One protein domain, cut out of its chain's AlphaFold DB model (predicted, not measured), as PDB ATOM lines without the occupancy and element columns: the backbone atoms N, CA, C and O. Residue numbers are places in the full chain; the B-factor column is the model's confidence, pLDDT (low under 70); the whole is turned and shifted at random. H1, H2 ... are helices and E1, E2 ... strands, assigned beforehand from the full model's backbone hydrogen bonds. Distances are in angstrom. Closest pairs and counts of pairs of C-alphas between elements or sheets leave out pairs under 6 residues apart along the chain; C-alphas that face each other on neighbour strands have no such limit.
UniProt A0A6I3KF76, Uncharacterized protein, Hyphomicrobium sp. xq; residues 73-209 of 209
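This is residues 73 to 209 of the 209 residues of an uncharacterized protein of Hyphomicrobium sp. xq (UniProt A0A6I3KF76). A short helix, H4, sits in the middle between two groups of helices: on one side of it the long H1, the helical hairpin H2 and H3, and H5, and on another side the helical hairpin H6 and H7, which packs on H4. Two small strand hairpins lie at the rim: E3 and E4, with E4 packed crosswise on H5, and E1 and E2, with E2 near the beginning of H7; H1 is the longest helix and meets other helices only with its later residues, 83 to 91. The printed part has 137 residues, with seven named helices and four named strands in the order H1 E1 E2 H2 H3 H4 E3 E4 H5 H6 H7; each of the two sheets is one antiparallel pair. The class is mostly helix, and the whole is compact, with a radius of gyration of the C-alphas of 14.7 A and spans of 46 by 35 by 29 A.

E3, residues 149 to 152, and E4, residues 155 to 158, form an antiparallel hairpin; N 150 and O 157 are within hydrogen-bond range at 2.9 A, as are N 157 and O 150 at 3.0 A. H5, residues 167 to 177, has 15 pairs of C-alphas within 8 A of E4, the closest being Tyr 157 and Gly 174 at 4.1 A. H3, residues 123 to 131, only just touches H5, with 3 pairs of C-alphas within 8 A, the closest being Leu 123 and Ala 169 at 7.3 A; the two run the same way at a shallow tilt of 12 degrees. H2, residues 110 to 118, forms a helical hairpin with H3 at a shallow tilt of 26 degrees, the closest C-alphas being Val 117 and Leu 123 at 6.4 A. H1, residues 73 to 91, touches H3 with residues 83 to 91 alone, closest at the C-alphas of Asp 84 and Thr 126, 5.7 A. It touches H2 with residues 83 to 90 alone, closest at the C-alphas of Met 87 and Val 112, 6.8 A. The hub is H4, residues 137 to 146, which touches four helices, among them H1 and H5, each only just, with 3 pairs of C-alphas within 8 A. H6, residues 180 to 190, touches H4 at a steep tilt of 60 degrees, closest at the C-alphas of Val 139 and Ile 186, 5.6 A. H7, residues 196 to 206, touches H4 at a steep tilt of 49 degrees, closest at the C-alphas of Ala 143 and Ala 205, 5.1 A, and forms a helical hairpin with H6. E1, residues 96 to 99, and E2, residues 102 to 105, form an antiparallel hairpin, with N 97 and O 104 within hydrogen-bond range at 2.9 A. The closest C-alphas of E2 and H7 are those of Trp 103 and Arg 197, 6.7 A. In H1 to H7 every O i to N i+4 pair is within hydrogen-bond range.

H1 begins at C-alpha 73, (184.458, 156.197, 141.934), and measures 27.3 A. H2 measures 12.1 A, H3 12.0 A, H4 14.6 A, H5 15.4 A and H6 15.6 A. E1 measures 9.5 A, E2 10.3 A, and E3 and E4 10.0 A each. H4 begins at C-alpha 137, (180.478, 188.170, 142.468). H7 measures 15.2 A and ends at C-alpha 206, (165.518, 192.868, 144.330).

The two C-alphas farthest apart, those of Asp 73 and Pro 100, are 47.5 A apart. The printed part has no cut and ends at the chain's last residue, 209. No link is long; the link from E4 to H5 is short and the others are tight. The mean pLDDT of the printed part is 95.6, and residues 208 to 209 are under 70.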
ATOM      1  N   ASP A  73     184.667 155.116 140.954       97.75
ATOM      2  CA  ASP A  73     184.458 156.197 141.934       97.75
ATOM      3  C   ASP A  73     185.447 157.349 141.768       97.75
ATOM      4  O   ASP A  73     185.060 158.511 141.804       97.75
ATOM      5  N   ARG A  74     186.719 157.028 141.510       97.31
ATOM      6  CA  ARG A  74     187.765 158.031 141.290       97.31
ATOM      7  C   ARG A  74     187.485 158.913 140.074       97.31
ATOM      8  O   ARG A  74     187.781 160.100 140.114       97.31
ATOM      9  N   GLU A  75     186.975 158.343 138.988       96.62
ATOM     10  CA  GLU A  75     186.634 159.124 137.796       96.62
ATOM     11  C   GLU A  75     185.392 159.972 138.052       96.62
ATOM     12  O   GLU A  75     185.369 161.138 137.667       96.62
ATOM     13  N   ARG A  76     184.404 159.416 138.767       97.44
ATOM     14  CA  ARG A  76     183.211 160.165 139.168       97.44
ATOM     15  C   ARG A  76     183.573 161.382 140.029       97.44
ATOM     16  O   ARG A  76     183.139 162.488 139.731       97.44
ATOM     17  N   ASP A  77     184.442 161.192 141.021       97.75
ATOM     18  CA  ASP A  77     184.923 162.265 141.899       97.75
ATOM     19  C   ASP A  77     185.704 163.348 141.139       97.75
ATOM     20  O   ASP A  77     185.548 164.535 141.412       97.75
ATOM     21  N   VAL A  78     186.517 162.975 140.143       98.00
ATOM     22  CA  VAL A  78     187.224 163.960 139.305       98.00
ATOM     23  C   VAL A  78     186.241 164.838 138.526       98.00
ATOM     24  O   VAL A  78     186.449 166.047 138.465       98.00
ATOM     25  N   ILE A  79     185.182 164.251 137.964       98.25
ATOM     26  CA  ILE A  79     184.147 164.991 137.230       98.25
ATOM     27  C   ILE A  79     183.377 165.919 138.176       98.25
ATOM     28  O   ILE A  79     183.169 167.085 137.850       98.25
ATOM     29  N   ASP A  80     183.015 165.443 139.368       98.50
ATOM     30  CA  ASP A  80     182.337 166.276 140.366       98.50
ATOM     31  C   ASP A  80     183.199 167.460 140.812       98.50
ATOM     32  O   ASP A  80     182.735 168.597 140.818       98.50
ATOM     33  N   ARG A  81     184.481 167.223 141.115       98.50
ATOM     34  CA  ARG A  81     185.411 168.310 141.452       98.50
ATOM     35  C   ARG A  81     185.607 169.280 140.295       98.50
ATOM     36  O   ARG A  81     185.776 170.466 140.543       98.50
ATOM     37  N   PHE A  82     185.586 168.804 139.050       98.62
ATOM     38  CA  PHE A  82     185.619 169.703 137.902       98.62
ATOM     39  C   PHE A  82     184.409 170.641 137.904       98.62
ATOM     40  O   PHE A  82     184.603 171.840 137.758       98.62
ATOM     41  N   PHE A  83     183.187 170.139 138.110       98.69
ATOM     42  CA  PHE A  83     182.003 171.005 138.172       98.69
ATOM     43  C   PHE A  83     182.067 172.006 139.330       98.69
ATOM     44  O   PHE A  83     181.694 173.163 139.143       98.69
ATOM     45  N   ASP A  84     182.597 171.592 140.485       98.69
ATOM     46  CA  ASP A  84     182.838 172.494 141.615       98.69
ATOM     47  C   ASP A  84     183.790 173.637 141.225       98.69
ATOM     48  O   ASP A  84     183.449 174.810 141.384       98.69
ATOM     49  N   GLU A  85     184.974 173.321 140.684       98.38
ATOM     50  CA  GLU A  85     185.953 174.344 140.290       98.38
ATOM     51  C   GLU A  85     185.464 175.197 139.117       98.38
ATOM     52  O   GLU A  85     185.689 176.408 139.089       98.38
ATOM     53  N   TYR A  86     184.750 174.595 138.166       98.19
ATOM     54  CA  TYR A  86     184.207 175.315 137.023       98.19
ATOM     55  C   TYR A  86     183.160 176.337 137.473       98.19
ATOM     56  O   TYR A  86     183.232 177.490 137.047       98.19
ATOM     57  N   MET A  87     182.280 175.973 138.414       98.31
ATOM     58  CA  MET A  87     181.373 176.918 139.068       98.31
ATOM     59  C   MET A  87     182.146 178.032 139.785       98.31
ATOM     60  O   MET A  87     181.910 179.200 139.491       98.31
ATOM     61  N   ARG A  88     183.119 177.711 140.656       97.75
ATOM     62  CA  ARG A  88     183.906 178.744 141.370       97.75
ATOM     63  C   ARG A  88     184.589 179.724 140.422       97.75
ATOM     64  O   ARG A  88     184.516 180.928 140.638       97.75
ATOM     65  N   SER A  89     185.227 179.214 139.370       96.81
ATOM     66  CA  SER A  89     185.908 180.047 138.372       96.81
ATOM     67  C   SER A  89     184.929 180.935 137.597       96.81
ATOM     68  O   SER A  89     185.216 182.099 137.329       96.81
ATOM     69  N   SER A  90     183.741 180.401 137.305       97.50
ATOM     70  CA  SER A  90     182.690 181.073 136.546       97.50
ATOM     71  C   SER A  90     182.056 182.226 137.318       97.50
ATOM     72  O   SER A  90     181.704 183.228 136.706       97.50
ATOM     73  N   LEU A  91     181.977 182.139 138.650       97.56
ATOM     74  CA  LEU A  91     181.431 183.214 139.484       97.56
ATOM     75  C   LEU A  91     182.245 184.508 139.421       97.56
ATOM     76  O   LEU A  91     181.690 185.564 139.680       97.56
ATOM     77  N   GLY A  92     183.535 184.454 139.079       96.38
ATOM     78  CA  GLY A  92     184.363 185.655 138.915       96.38
ATOM     79  C   GLY A  92     184.119 186.414 137.605       96.38
ATOM     80  O   GLY A  92     184.696 187.482 137.404       96.38
ATOM     81  N   ARG A  93     183.299 185.879 136.693       95.88
ATOM     82  CA  ARG A  93     183.085 186.429 135.348       95.88
ATOM     83  C   ARG A  93     181.934 187.433 135.350       95.88
ATOM     84  O   ARG A  93     180.825 187.128 134.926       95.88
ATOM     85  N   THR A  94     182.214 188.651 135.800       97.06
ATOM     86  CA  THR A  94     181.204 189.718 135.932       97.06
ATOM     87  C   THR A  94     181.283 190.786 134.840       97.06
ATOM     88  O   THR A  94     180.767 191.891 135.017       97.06
ATOM     89  N   ASP A  95     181.950 190.492 133.721       97.19
ATOM     90  CA  ASP A  95     182.047 191.423 132.599       97.19
ATOM     91  C   ASP A  95     180.659 191.789 132.068       97.19
ATOM     92  O   ASP A  95     179.757 190.955 131.981       97.19
ATOM     93  N   LEU A  96     180.493 193.057 131.692       96.94
ATOM     94  CA  LEU A  96     179.230 193.599 131.212       96.94
ATOM     95  C   LEU A  96     179.261 193.862 129.710       96.94
ATOM     96  O   LEU A  96     180.218 194.415 129.169       96.94
ATOM     97  N   VAL A  97     178.142 193.569 129.056       96.88
ATOM     98  CA  VAL A  97     177.871 193.907 127.660       96.88
ATOM     99  C   VAL A  97     176.600 194.752 127.571       96.88
ATOM    100  O   VAL A  97     175.637 194.556 128.318       96.88
ATOM    101  N   LEU A  98     176.600 195.737 126.671       95.38
ATOM    102  CA  LEU A  98     175.456 196.617 126.458       95.38
ATOM    103  C   LEU A  98     174.481 195.979 125.465       95.38
ATOM    104  O   LEU A  98     174.812 195.791 124.297       95.38
ATOM    105  N   TRP A  99     173.268 195.691 125.927       91.94
ATOM    106  CA  TRP A  99     172.148 195.242 125.100       91.94
ATOM    107  C   TRP A  99     171.162 196.395 124.868       91.94
ATOM    108  O   TRP A  99     171.182 197.378 125.613       91.94
ATOM    109  N   PRO A 100     170.235 196.287 123.893       93.56
ATOM    110  CA  PRO A 100     169.208 197.311 123.668       93.56
ATOM    111  C   PRO A 100     168.362 197.648 124.908       93.56
ATOM    112  O   PRO A 100     167.834 198.749 125.013       93.56
ATOM    113  N   VAL A 101     168.247 196.707 125.849       88.62
ATOM    114  CA  VAL A 101     167.477 196.837 127.097       88.62
ATOM    115  C   VAL A 101     168.339 197.203 128.316       88.62
ATOM    116  O   VAL A 101     167.857 197.140 129.443       88.62
ATOM    117  N   GLY A 102     169.608 197.566 128.106       91.56
ATOM    118  CA  GLY A 102     170.547 197.956 129.158       91.56
ATOM    119  C   GLY A 102     171.723 196.995 129.326       91.56
ATOM    120  O   GLY A 102     171.962 196.110 128.504       91.56
ATOM    121  N   TRP A 103     172.490 197.197 130.396       94.44
ATOM    122  CA  TRP A 103     173.641 196.357 130.720       94.44
ATOM    123  C   TRP A 103     173.203 194.963 131.184       94.44
ATOM    124  O   TRP A 103     172.240 194.803 131.944       94.44
ATOM    125  N   ARG A 104     173.924 193.948 130.713       94.38
ATOM    126  CA  ARG A 104     173.778 192.542 131.100       94.38
ATOM    127  C   ARG A 104     175.155 191.938 131.305       94.38
ATOM    128  O   ARG A 104     176.128 192.439 130.740       94.38
ATOM    129  N   LEU A 105     175.228 190.867 132.087       95.88
ATOM    130  CA  LEU A 105     176.444 190.072 132.138       95.88
ATOM    131  C   LEU A 105     176.729 189.502 130.746       95.88
ATOM    132  O   LEU A 105     175.819 189.032 130.064       95.88
ATOM    133  N   ALA A 106     177.987 189.571 130.322       95.25
ATOM    134  CA  ALA A 106     178.459 188.893 129.119       95.25
ATOM    135  C   ALA A 106     178.418 187.369 129.290       95.25
ATOM    136  O   ALA A 106     178.281 186.640 128.313       95.25
ATOM    137  N   PHE A 107     178.507 186.915 130.539       94.62
ATOM    138  CA  PHE A 107     178.409 185.528 130.946       94.62
ATOM    139  C   PHE A 107     177.648 185.443 132.269       94.62
ATOM    140  O   PHE A 107     177.976 186.149 133.221       94.62
ATOM    141  N   ASP A 108     176.665 184.555 132.359       93.62
ATOM    142  CA  ASP A 108     176.038 184.208 133.627       93.62
ATOM    143  C   ASP A 108     176.062 182.692 133.854       93.62
ATOM    144  O   ASP A 108     176.259 181.902 132.932       93.62
ATOM    145  N   VAL A 109     175.917 182.266 135.111       97.38
ATOM    146  CA  VAL A 109     176.080 180.851 135.472       97.38
ATOM    147  C   VAL A 109     174.909 179.962 135.034       97.38
ATOM    148  O   VAL A 109     174.918 178.773 135.358       97.38
ATOM    149  N   SER A 110     173.915 180.466 134.282       97.44
ATOM    150  CA  SER A 110     172.828 179.625 133.754       97.44
ATOM    151  C   SER A 110     173.351 178.475 132.921       97.44
ATOM    152  O   SER A 110     172.847 177.353 133.016       97.44
ATOM    153  N   ASP A 111     174.373 178.754 132.122       95.81
ATOM    154  CA  ASP A 111     174.884 177.788 131.166       95.81
ATOM    155  C   ASP A 111     175.738 176.744 131.892       95.81
ATOM    156  O   ASP A 111     175.688 175.566 131.558       95.81
ATOM    157  N   VAL A 112     176.409 177.130 132.984       98.00
ATOM    158  CA  VAL A 112     177.105 176.198 133.887       98.00
ATOM    159  C   VAL A 112     176.114 175.266 134.581       98.00
ATOM    160  O   VAL A 112     176.320 174.056 134.604       98.00
ATOM    161  N   LEU A 113     175.019 175.800 135.127       98.56
ATOM    162  CA  LEU A 113     173.990 174.979 135.774       98.56
ATOM    163  C   LEU A 113     173.334 174.023 134.775       98.56
ATOM    164  O   LEU A 113     173.137 172.847 135.076       98.56
ATOM    165  N   THR A 114     173.038 174.509 133.570       98.00
ATOM    166  CA  THR A 114     172.466 173.690 132.497       98.00
ATOM    167  C   THR A 114     173.442 172.601 132.055       98.00
ATOM    168  O   THR A 114     173.040 171.445 131.925       98.00
ATOM    169  N   LEU A 115     174.732 172.924 131.930       97.81
ATOM    170  CA  LEU A 115     175.795 171.964 131.644       97.81
ATOM    171  C   LEU A 115     175.858 170.859 132.700       97.81
ATOM    172  O   LEU A 115     175.873 169.677 132.357       97.81
ATOM    173  N   VAL A 116     175.851 171.226 133.985       98.44
ATOM    174  CA  VAL A 116     175.854 170.267 135.100       98.44
ATOM    175  C   VAL A 116     174.628 169.363 135.023       98.44
ATOM    176  O   VAL A 116     174.765 168.143 135.086       98.44
ATOM    177  N   VAL A 117     173.434 169.924 134.834       98.38
ATOM    178  CA  VAL A 117     172.194 169.138 134.779       98.38
ATOM    179  C   VAL A 117     172.182 168.187 133.584       98.38
ATOM    180  O   VAL A 117     171.923 166.995 133.756       98.38
ATOM    181  N   THR A 118     172.497 168.672 132.384       96.44
ATOM    182  CA  THR A 118     172.465 167.853 131.162       96.44
ATOM    183  C   THR A 118     173.571 166.796 131.144       96.44
ATOM    184  O   THR A 118     173.395 165.726 130.562       96.44
ATOM    185  N   ALA A 119     174.682 167.030 131.845       96.75
ATOM    186  CA  ALA A 119     175.728 166.037 132.074       96.75
ATOM    187  C   ALA A 119     175.395 165.018 133.185       96.75
ATOM    188  O   ALA A 119     176.205 164.129 133.455       96.75
ATOM    189  N   HIS A 120     174.232 165.125 133.842       97.25
ATOM    190  CA  HIS A 120     173.869 164.368 135.051       97.25
ATOM    191  C   HIS A 120     174.878 164.555 136.211       97.25
ATOM    192  O   HIS A 120     175.183 163.630 136.975       97.25
ATOM    193  N   GLY A 121     175.417 165.770 136.320       97.88
ATOM    194  CA  GLY A 121     176.195 166.282 137.443       97.88
ATOM    195  C   GLY A 121     175.365 166.428 138.724       97.88
ATOM    196  O   GLY A 121     174.145 166.276 138.723       97.88
ATOM    197  N   ASP A 122     176.044 166.648 139.851       98.31
ATOM    198  CA  ASP A 122     175.403 166.762 141.164       98.31
ATOM    199  C   ASP A 122     175.034 168.226 141.369       98.31
ATOM    200  O   ASP A 122     175.828 169.036 141.846       98.31
ATOM    201  N   LEU A 123     173.816 168.563 140.949       98.56
ATOM    202  CA  LEU A 123     173.311 169.926 141.018       98.56
ATOM    203  C   LEU A 123     173.314 170.469 142.453       98.56
ATOM    204  O   LEU A 123     173.638 171.635 142.647       98.56
ATOM    205  N   GLN A 124     172.977 169.652 143.456       98.62
ATOM    206  CA  GLN A 124     172.940 170.102 144.851       98.62
ATOM    207  C   GLN A 124     174.336 170.485 145.334       98.62
ATOM    208  O   GLN A 124     174.519 171.542 145.937       98.62
ATOM    209  N   ARG A 125     175.338 169.664 145.004       98.31
ATOM    210  CA  ARG A 125     176.742 169.960 145.291       98.31
ATOM    211  C   ARG A 125     177.205 171.244 144.600       98.31
ATOM    212  O   ARG A 125     177.788 172.104 145.256       98.31
ATOM    213  N   THR A 126     176.893 171.420 143.316       98.62
ATOM    214  CA  THR A 126     177.245 172.645 142.580       98.62
ATOM    215  C   THR A 126     176.562 173.889 143.162       98.62
ATOM    216  O   THR A 126     177.205 174.926 143.318       98.62
ATOM    217  N   LEU A 127     175.281 173.798 143.533       98.75
ATOM    218  CA  LEU A 127     174.569 174.896 144.192       98.75
ATOM    219  C   LEU A 127     175.161 175.210 145.568       98.75
ATOM    220  O   LEU A 127     175.270 176.380 145.908       98.75
ATOM    221  N   ALA A 128     175.604 174.207 146.329       98.62
ATOM    222  CA  ALA A 128     176.291 174.423 147.600       98.62
ATOM    223  C   ALA A 128     177.638 175.145 147.423       98.62
ATOM    224  O   ALA A 128     177.992 175.988 148.244       98.62
ATOM    225  N   VAL A 129     178.375 174.863 146.341       98.56
ATOM    226  CA  VAL A 129     179.598 175.607 145.990       98.56
ATOM    227  C   VAL A 129     179.290 177.072 145.697       98.56
ATOM    228  O   VAL A 129     180.007 177.945 146.179       98.56
ATOM    229  N   TRP A 130     178.225 177.348 144.943       98.38
ATOM    230  CA  TRP A 130     177.791 178.721 144.686       98.38
ATOM    231  C   TRP A 130     177.310 179.416 145.965       98.38
ATOM    232  O   TRP A 130     177.678 180.558 146.226       98.38
ATOM    233  N   ASP A 131     176.549 178.719 146.806       98.19
ATOM    234  CA  ASP A 131     176.058 179.258 148.075       98.19
ATOM    235  C   ASP A 131     177.201 179.616 149.032       98.19
ATOM    236  O   ASP A 131     177.145 180.635 149.710       98.19
ATOM    237  N   ALA A 132     178.260 178.809 149.056       97.88
ATOM    238  CA  ALA A 132     179.426 179.035 149.902       97.88
ATOM    239  C   ALA A 132     180.412 180.076 149.345       97.88
ATOM    240  O   ALA A 132     181.374 180.408 150.034       97.88
ATOM    241  N   ALA A 133     180.229 180.552 148.109       96.88
ATOM    242  CA  ALA A 133     181.134 181.520 147.503       96.88
ATOM    243  C   ALA A 133     180.973 182.909 148.134       96.88
ATOM    244  O   ALA A 133     179.851 183.352 148.400       96.88
ATOM    245  N   ASP A 134     182.101 183.593 148.320       88.62
ATOM    246  CA  ASP A 134     182.145 184.939 148.881       88.62
ATOM    247  C   ASP A 134     181.522 185.979 147.928       88.62
ATOM    248  O   ASP A 134     181.604 185.887 146.696       88.62
ATOM    249  N   ASP A 135     180.894 186.994 148.518       84.75
ATOM    250  CA  ASP A 135     180.318 188.145 147.818       84.75
ATOM    251  C   ASP A 135     181.425 189.144 147.398       84.75
ATOM    252  O   ASP A 135     182.489 189.174 148.026       84.75
ATOM    253  N   PRO A 136     181.235 189.960 146.334       95.06
ATOM    254  CA  PRO A 136     179.966 190.267 145.657       95.06
ATOM    255  C   PRO A 136     179.669 189.477 144.372       95.06
ATOM    256  O   PRO A 136     178.540 189.520 143.877       95.06
ATOM    257  N   CYS A 137     180.640 188.762 143.801       96.56
ATOM    258  CA  CYS A 137     180.478 188.170 142.468       96.56
ATOM    259  C   CYS A 137     179.394 187.077 142.434       96.56
ATOM    260  O   CYS A 137     178.582 187.027 141.508       96.56
ATOM    261  N   ALA A 138     179.301 186.262 143.491       97.38
ATOM    262  CA  ALA A 138     178.249 185.257 143.626       97.38
ATOM    263  C   ALA A 138     176.840 185.874 143.592       97.38
ATOM    264  O   ALA A 138     175.968 185.378 142.872       97.38
ATOM    265  N   VAL A 139     176.641 186.981 144.313       97.25
ATOM    266  CA  VAL A 139     175.382 187.738 144.362       97.25
ATOM    267  C   VAL A 139     175.009 188.349 143.017       97.25
ATOM    268  O   VAL A 139     173.837 188.311 142.643       97.25
ATOM    269  N   ILE A 140     175.979 188.870 142.264       97.69
ATOM    270  CA  ILE A 140     175.738 189.427 140.926       97.69
ATOM    271  C   ILE A 140     175.102 188.373 140.013       97.69
ATOM    272  O   ILE A 140     174.097 188.649 139.352       97.69
ATOM    273  N   HIS A 141     175.628 187.148 140.021       97.94
ATOM    274  CA  HIS A 141     175.029 186.053 139.264       97.94
ATOM    275  C   HIS A 141     173.648 185.657 139.807       97.94
ATOM    276  O   HIS A 141     172.746 185.387 139.015       97.94
ATOM    277  N   MET A 142     173.434 185.655 141.131       97.69
ATOM    278  CA  MET A 142     172.122 185.308 141.703       97.69
ATOM    279  C   MET A 142     171.056 186.306 141.247       97.69
ATOM    280  O   MET A 142     169.975 185.911 140.812       97.69
ATOM    281  N   ALA A 143     171.391 187.596 141.283       96.69
ATOM    282  CA  ALA A 143     170.542 188.665 140.785       96.69
ATOM    283  C   ALA A 143     170.261 188.521 139.282       96.69
ATOM    284  O   ALA A 143     169.102 188.574 138.870       96.69
ATOM    285  N   ALA A 144     171.297 188.270 138.472       96.06
ATOM    286  CA  ALA A 144     171.158 188.100 137.026       96.06
ATOM    287  C   ALA A 144     170.197 186.956 136.658       96.06
ATOM    288  O   ALA A 144     169.357 187.109 135.770       96.06
ATOM    289  N   LEU A 145     170.280 185.823 137.364       96.62
ATOM    290  CA  LEU A 145     169.439 184.658 137.091       96.62
ATOM    291  C   LEU A 145     168.015 184.793 137.646       96.62
ATOM    292  O   LEU A 145     167.116 184.109 137.152       96.62
ATOM    293  N   ARG A 146     167.767 185.672 138.627       94.62
ATOM    294  CA  ARG A 146     166.445 185.813 139.263       94.62
ATOM    295  C   ARG A 146     165.350 186.200 138.273       94.62
ATOM    296  O   ARG A 146     164.259 185.643 138.325       94.62
ATOM    297  N   GLY A 147     165.672 187.053 137.300       91.31
ATOM    298  CA  GLY A 147     164.750 187.432 136.223       91.31
ATOM    299  C   GLY A 147     164.334 186.275 135.300       91.31
ATOM    300  O   GLY A 147     163.406 186.431 134.510       91.31
ATOM    301  N   ARG A 148     164.999 185.114 135.387       94.88
ATOM    302  CA  ARG A 148     164.673 183.892 134.632       94.88
ATOM    303  C   ARG A 148     163.883 182.880 135.471       94.88
ATOM    304  O   ARG A 148     163.549 181.809 134.969       94.88
ATOM    305  N   VAL A 149     163.582 183.185 136.734       96.88
ATOM    306  CA  VAL A 149     162.722 182.345 137.573       96.88
ATOM    307  C   VAL A 149     161.261 182.689 137.300       96.88
ATOM    308  O   VAL A 149     160.844 183.838 137.424       96.88
ATOM    309  N   LEU A 150     160.469 181.682 136.944       96.19
ATOM    310  CA  LEU A 150     159.037 181.816 136.695       96.19
ATOM    311  C   LEU A 150     158.230 181.221 137.851       96.19
ATOM    312  O   LEU A 150     158.639 180.248 138.492       96.19
ATOM    313  N   ARG A 151     157.055 181.809 138.095       95.06
ATOM    314  CA  ARG A 151     156.054 181.326 139.053       95.06
ATOM    315  C   ARG A 151     154.769 180.981 138.310       95.06
ATOM    316  O   ARG A 151     154.098 181.863 137.786       95.06
ATOM    317  N   GLU A 152     154.411 179.704 138.299       93.25
ATOM    318  CA  GLU A 152     153.175 179.211 137.689       93.25
ATOM    319  C   GLU A 152     152.352 178.444 138.719       93.25
ATOM    320  O   GLU A 152     152.734 177.358 139.152       93.25
ATOM    321  N   THR A 153     151.190 178.992 139.085       88.50
ATOM    322  CA  THR A 153     150.255 178.432 140.080       88.50
ATOM    323  C   THR A 153     150.923 178.158 141.436       88.50
ATOM    324  O   THR A 153     150.896 179.019 142.308       88.50
ATOM    325  N   CYS A 154     151.558 176.995 141.604       90.25
ATOM    326  CA  CYS A 154     152.236 176.551 142.827       90.25
ATOM    327  C   CYS A 154     153.698 176.132 142.587       90.25
ATOM    328  O   CYS A 154     154.311 175.522 143.461       90.25
ATOM    329  N   ARG A 155     154.255 176.404 141.404       94.06
ATOM    330  CA  ARG A 155     155.604 175.989 141.008       94.06
ATOM    331  C   ARG A 155     156.484 177.212 140.794       94.06
ATOM    332  O   ARG A 155     156.110 178.117 140.056       94.06
ATOM    333  N   THR A 156     157.654 177.207 141.424       96.44
ATOM    334  CA  THR A 156     158.728 178.180 141.188       96.44
ATOM    335  C   THR A 156     159.865 177.439 140.507       96.44
ATOM    336  O   THR A 156     160.370 176.475 141.074       96.44
ATOM    337  N   TYR A 157     160.238 177.844 139.297       97.69
ATOM    338  CA  TYR A 157     161.217 177.106 138.505       97.69
ATOM    339  C   TYR A 157     162.086 178.035 137.666       97.69
ATOM    340  O   TYR A 157     161.658 179.107 137.245       97.69
ATOM    341  N   PHE A 158     163.321 177.615 137.422       97.88
ATOM    342  CA  PHE A 158     164.240 178.307 136.532       97.88
ATOM    343  C   PHE A 158     163.905 178.000 135.067       97.88
ATOM    344  O   PHE A 158     163.854 176.836 134.665       97.88
ATOM    345  N   HIS A 159     163.664 179.036 134.264       96.75
ATOM    346  CA  HIS A 159     163.306 178.884 132.859       96.75
ATOM    347  C   HIS A 159     164.550 178.763 131.967       96.75
ATOM    348  O   HIS A 159     165.315 179.712 131.799       96.75
ATOM    349  N   SER A 160     164.716 177.587 131.356       95.06
ATOM    350  CA  SER A 160     165.739 177.292 130.349       95.06
ATOM    351  C   SER A 160     165.182 176.303 129.326       95.06
ATOM    352  O   SER A 160     164.594 175.288 129.708       95.06
ATOM    353  N   ALA A 161     165.403 176.576 128.036       93.88
ATOM    354  CA  ALA A 161     164.965 175.713 126.933       93.88
ATOM    355  C   ALA A 161     165.577 174.301 127.004       93.88
ATOM    356  O   ALA A 161     164.998 173.330 126.527       93.88
ATOM    357  N   TYR A 162     166.734 174.161 127.651       94.50
ATOM    358  CA  TYR A 162     167.426 172.880 127.789       94.50
ATOM    359  C   TYR A 162     167.007 172.088 129.032       94.50
ATOM    360  O   TYR A 162     167.387 170.929 129.176       94.50
ATOM    361  N   LEU A 163     166.200 172.679 129.920       96.38
ATOM    362  CA  LEU A 163     165.727 172.033 131.147       96.38
ATOM    363  C   LEU A 163     164.258 171.586 131.078       96.38
ATOM    364  O   LEU A 163     163.712 171.130 132.081       96.38
ATOM    365  N   GLU A 164     163.616 171.645 129.907       93.88
ATOM    366  CA  GLU A 164     162.215 171.228 129.723       93.88
ATOM    367  C   GLU A 164     161.964 169.773 130.163       93.88
ATOM    368  O   GLU A 164     160.938 169.466 130.781       93.88
ATOM    369  N   ASN A 165     162.945 168.897 129.919       95.38
ATOM    370  CA  ASN A 165     162.936 167.488 130.327       95.38
ATOM    371  C   ASN A 165     163.598 167.240 131.697       95.38
ATOM    372  O   ASN A 165     163.659 166.101 132.153       95.38
ATOM    373  N   HIS A 166     164.059 168.292 132.377       96.75
ATOM    374  CA  HIS A 166     164.748 168.243 133.671       96.75
ATOM    375  C   HIS A 166     163.990 169.069 134.722       96.75
ATOM    376  O   HIS A 166     164.559 169.916 135.412       96.75
ATOM    377  N   ARG A 167     162.677 168.831 134.843       97.00
ATOM    378  CA  ARG A 167     161.766 169.652 135.665       97.00
ATOM    379  C   ARG A 167     162.201 169.790 137.122       97.00
ATOM    380  O   ARG A 167     162.181 170.897 137.641       97.00
ATOM    381  N   GLU A 168     162.628 168.701 137.755       98.06
ATOM    382  CA  GLU A 168     163.086 168.712 139.153       98.06
ATOM    383  C   GLU A 168     164.340 169.576 139.348       98.06
ATOM    384  O   GLU A 168     164.452 170.313 140.326       98.06
ATOM    385  N   ALA A 169     165.267 169.544 138.387       98.44
ATOM    386  CA  ALA A 169     166.456 170.386 138.413       98.44
ATOM    387  C   ALA A 169     166.097 171.868 138.225       98.44
ATOM    388  O   ALA A 169     166.589 172.719 138.965       98.44
ATOM    389  N   ALA A 170     165.193 172.178 137.289       98.38
ATOM    390  CA  ALA A 170     164.675 173.534 137.108       98.38
ATOM    391  C   ALA A 170     163.979 174.058 138.379       98.38
ATOM    392  O   ALA A 170     164.186 175.212 138.759       98.38
ATOM    393  N   ASP A 171     163.202 173.213 139.061       98.31
ATOM    394  CA  ASP A 171     162.531 173.546 140.325       98.31
ATOM    395  C   ASP A 171     163.545 173.767 141.444       98.31
ATOM    396  O   ASP A 171     163.433 174.723 142.204       98.31
ATOM    397  N   THR A 172     164.582 172.933 141.502       98.62
ATOM    398  CA  THR A 172     165.677 173.056 142.466       98.62
ATOM    399  C   THR A 172     166.420 174.385 142.307       98.62
ATOM    400  O   THR A 172     166.622 175.093 143.293       98.62
ATOM    401  N   ILE A 173     166.789 174.759 141.077       98.62
ATOM    402  CA  ILE A 173     167.467 176.036 140.795       98.62
ATOM    403  C   ILE A 173     166.534 177.212 141.111       98.62
ATOM    404  O   ILE A 173     166.946 178.177 141.754       98.62
ATOM    405  N   GLY A 174     165.263 177.125 140.702       98.06
ATOM    406  CA  GLY A 174     164.263 178.151 140.992       98.06
ATOM    407  C   GLY A 174     164.059 178.352 142.494       98.06
ATOM    408  O   GLY A 174     164.082 179.482 142.972       98.06
ATOM    409  N   ALA A 175     163.919 177.267 143.257       97.69
ATOM    410  CA  ALA A 175     163.795 177.314 144.708       97.69
ATOM    411  C   ALA A 175     165.046 177.909 145.368       97.69
ATOM    412  O   ALA A 175     164.915 178.774 146.231       97.69
ATOM    413  N   PHE A 176     166.244 177.502 144.930       98.38
ATOM    414  CA  PHE A 176     167.518 178.033 145.418       98.38
ATOM    415  C   PHE A 176     167.600 179.559 145.287       98.38
ATOM    416  O   PHE A 176     167.902 180.231 146.274       98.38
ATOM    417  N   LEU A 177     167.281 180.095 144.102       97.75
ATOM    418  CA  LEU A 177     167.330 181.533 143.795       97.75
ATOM    419  C   LEU A 177     166.263 182.355 144.531       97.75
ATOM    420  O   LEU A 177     166.398 183.571 144.655       97.75
ATOM    421  N   MET A 178     165.203 181.706 145.016       96.75
ATOM    422  CA  MET A 178     164.095 182.359 145.718       96.75
ATOM    423  C   MET A 178     164.134 182.163 147.236       96.75
ATOM    424  O   MET A 178     163.201 182.584 147.924       96.75
ATOM    425  N   ARG A 179     165.204 181.563 147.775       97.38
ATOM    426  CA  ARG A 179     165.433 181.482 149.222       97.38
ATOM    427  C   ARG A 179     165.531 182.890 149.841       97.38
ATOM    428  O   ARG A 179     166.163 183.763 149.238       97.38
ATOM    429  N   PRO A 180     164.966 183.136 151.039       96.69
ATOM    430  CA  PRO A 180     165.094 184.423 151.730       96.69
ATOM    431  C   PRO A 180     166.548 184.871 151.930       96.69
ATOM    432  O   PRO A 180     166.856 186.052 151.789       96.69
ATOM    433  N   GLU A 181     167.452 183.924 152.184       96.56
ATOM    434  CA  GLU A 181     168.883 184.174 152.360       96.56
ATOM    435  C   GLU A 181     169.514 184.763 151.091       96.56
ATOM    436  O   GLU A 181     170.361 185.648 151.178       96.56
ATOM    437  N   VAL A 182     169.064 184.343 149.902       96.25
ATOM    438  CA  VAL A 182     169.527 184.911 148.624       96.25
ATOM    439  C   VAL A 182     169.050 186.355 148.466       96.25
ATOM    440  O   VAL A 182     169.829 187.201 148.038       96.25
ATOM    441  N   THR A 183     167.815 186.679 148.868       95.31
ATOM    442  CA  THR A 183     167.349 188.078 148.900       95.31
ATOM    443  C   THR A 183     168.228 188.929 149.813       95.31
ATOM    444  O   THR A 183     168.709 189.974 149.384       95.31
ATOM    445  N   GLN A 184     168.504 188.461 151.032       95.31
ATOM    446  CA  GLN A 184     169.343 189.194 151.981       95.31
ATOM    447  C   GLN A 184     170.772 189.400 151.454       95.31
ATOM    448  O   GLN A 184     171.358 190.470 151.638       95.31
ATOM    449  N   ARG A 185     171.336 188.394 150.776       95.75
ATOM    450  CA  ARG A 185     172.644 188.505 150.118       95.75
ATOM    451  C   ARG A 185     172.624 189.508 148.968       95.75
ATOM    452  O   ARG A 185     173.538 190.317 148.882       95.75
ATOM    453  N   ILE A 186     171.579 189.518 148.137       95.75
ATOM    454  CA  ILE A 186     171.390 190.515 147.067       95.75
ATOM    455  C   ILE A 186     171.344 191.935 147.646       95.75
ATOM    456  O   ILE A 186     172.071 192.811 147.179       95.75
ATOM    457  N   GLU A 187     170.559 192.152 148.701       95.12
ATOM    458  CA  GLU A 187     170.464 193.447 149.384       95.12
ATOM    459  C   GLU A 187     171.799 193.876 150.010       95.12
ATOM    460  O   GLU A 187     172.202 195.031 149.891       95.12
ATOM    461  N   THR A 188     172.512 192.949 150.653       95.38
ATOM    462  CA  THR A 188     173.814 193.233 151.278       95.38
ATOM    463  C   THR A 188     174.886 193.511 150.223       95.38
ATOM    464  O   THR A 188     175.633 194.484 150.332       95.38
ATOM    465  N   GLY A 189     174.937 192.683 149.177       95.75
ATOM    466  CA  GLY A 189     175.896 192.788 148.082       95.75
ATOM    467  C   GLY A 189     175.724 194.068 147.269       95.75
ATOM    468  O   GLY A 189     176.723 194.623 146.817       95.75
ATOM    469  N   PHE A 190     174.505 194.614 147.162       96.06
ATOM    470  CA  PHE A 190     174.266 195.921 146.538       96.06
ATOM    471  C   PHE A 190     175.181 197.019 147.109       96.06
ATOM    472  O   PHE A 190     175.764 197.790 146.348       96.06
ATOM    473  N   PHE A 191     175.373 197.052 148.432       95.81
ATOM    474  CA  PHE A 191     176.226 198.046 149.096       95.81
ATOM    475  C   PHE A 191     177.733 197.762 148.981       95.81
ATOM    476  O   PHE A 191     178.535 198.632 149.312       95.81
ATOM    477  N   GLN A 192     178.123 196.564 148.538       96.38
ATOM    478  CA  GLN A 192     179.523 196.150 148.377       96.38
ATOM    479  C   GLN A 192     180.036 196.318 146.940       96.38
ATOM    480  O   GLN A 192     181.242 196.335 146.713       96.38
ATOM    481  N   ILE A 193     179.135 196.413 145.962       97.19
ATOM    482  CA  ILE A 193     179.486 196.567 144.550       97.19
ATOM    483  C   ILE A 193     179.808 198.034 144.276       97.19
ATOM    484  O   ILE A 193     178.989 198.898 144.553       97.19
ATOM    485  N   GLU A 194     180.967 198.324 143.688       96.88
ATOM    486  CA  GLU A 194     181.366 199.700 143.353       96.88
ATOM    487  C   GLU A 194     180.915 200.138 141.950       96.88
ATOM    488  O   GLU A 194     180.678 201.322 141.715       96.88
ATOM    489  N   ASP A 195     180.787 199.197 141.006       97.50
ATOM    490  CA  ASP A 195     180.358 199.512 139.642       97.50
ATOM    491  C   ASP A 195     178.847 199.814 139.615       97.50
ATOM    492  O   ASP A 195     178.040 198.900 139.826       97.50
ATOM    493  N   PRO A 196     178.426 201.052 139.291       97.19
ATOM    494  CA  PRO A 196     177.015 201.434 139.300       97.19
ATOM    495  C   PRO A 196     176.168 200.624 138.308       97.19
ATOM    496  O   PRO A 196     174.960 200.481 138.489       97.19
ATOM    497  N   ARG A 197     176.776 200.059 137.259       96.75
ATOM    498  CA  ARG A 197     176.075 199.220 136.278       96.75
ATOM    499  C   ARG A 197     175.728 197.853 136.866       96.75
ATOM    500  O   ARG A 197     174.630 197.352 136.635       96.75
ATOM    501  N   LEU A 198     176.643 197.267 137.642       96.88
ATOM    502  CA  LEU A 198     176.402 196.021 138.373       96.88
ATOM    503  C   LEU A 198     175.444 196.255 139.549       96.88
ATOM    504  O   LEU A 198     174.545 195.445 139.758       96.88
ATOM    505  N   GLN A 199     175.563 197.387 140.253       96.50
ATOM    506  CA  GLN A 199     174.591 197.788 141.277       96.50
ATOM    507  C   GLN A 199     173.173 197.886 140.706       96.50
ATOM    508  O   GLN A 199     172.237 197.384 141.325       96.50
ATOM    509  N   GLN A 200     173.002 198.488 139.521       94.62
ATOM    510  CA  GLN A 200     171.696 198.568 138.863       94.62
ATOM    511  C   GLN A 200     171.119 197.173 138.590       94.62
ATOM    512  O   GLN A 200     169.955 196.932 138.897       94.62
ATOM    513  N   LEU A 201     171.931 196.244 138.076       94.12
ATOM    514  CA  LEU A 201     171.512 194.861 137.822       94.12
ATOM    515  C   LEU A 201     171.027 194.172 139.108       94.12
ATOM    516  O   LEU A 201     169.978 193.527 139.108       94.12
ATOM    517  N   VAL A 202     171.767 194.331 140.208       95.38
ATOM    518  CA  VAL A 202     171.403 193.770 141.518       95.38
ATOM    519  C   VAL A 202     170.139 194.426 142.081       95.38
ATOM    520  O   VAL A 202     169.253 193.729 142.576       95.38
ATOM    521  N   SER A 203     170.013 195.748 141.944       94.00
ATOM    522  CA  SER A 203     168.823 196.502 142.347       94.00
ATOM    523  C   SER A 203     167.576 196.043 141.595       94.00
ATOM    524  O   SER A 203     166.548 195.800 142.220       94.00
ATOM    525  N   ASP A 204     167.650 195.889 140.270       91.44
ATOM    526  CA  ASP A 204     166.517 195.440 139.449       91.44
ATOM    527  C   ASP A 204     166.002 194.069 139.912       91.44
ATOM    528  O   ASP A 204     164.793 193.845 139.993       91.44
ATOM    529  N   ALA A 205     166.914 193.165 140.284       89.56
ATOM    530  CA  ALA A 205     166.563 191.831 140.755       89.56
ATOM    531  C   ALA A 205     165.848 191.834 142.117       89.56
ATOM    532  O   ALA A 205     164.979 190.987 142.339       89.56
ATOM    533  N   ALA A 206     166.157 192.778 143.013       83.81
ATOM    534  CA  ALA A 206     165.518 192.868 144.330       83.81
ATOM    535  C   ALA A 206     163.992 193.070 144.236       83.81
ATOM    536  O   ALA A 206     163.247 192.579 145.081       83.81
ATOM    537  N   TRP A 207     163.512 193.709 143.164       74.38
ATOM    538  CA  TRP A 207     162.087 193.962 142.925       74.38
ATOM    539  C   TRP A 207     161.344 192.808 142.235       74.38
ATOM    540  O   TRP A 207     160.127 192.875 142.079       74.38
ATOM    541  N   THR A 208     162.057 191.757 141.816       68.88
ATOM    542  CA  THR A 208     161.484 190.590 141.109       68.88
ATOM    543  C   THR A 208     161.220 189.375 142.014       68.88
ATOM    544  O   THR A 208     160.771 188.335 141.532       68.88
ATOM    545  N   GLY A 209     161.500 189.505 143.320       58.97
ATOM    546  CA  GLY A 209     161.352 188.472 144.362       58.97
ATOM    547  C   GLY A 209     159.920 188.118 144.760       58.97
ATOM    548  O   GLY A 209     159.039 188.996 144.732       58.97
TER     549      GLY A 209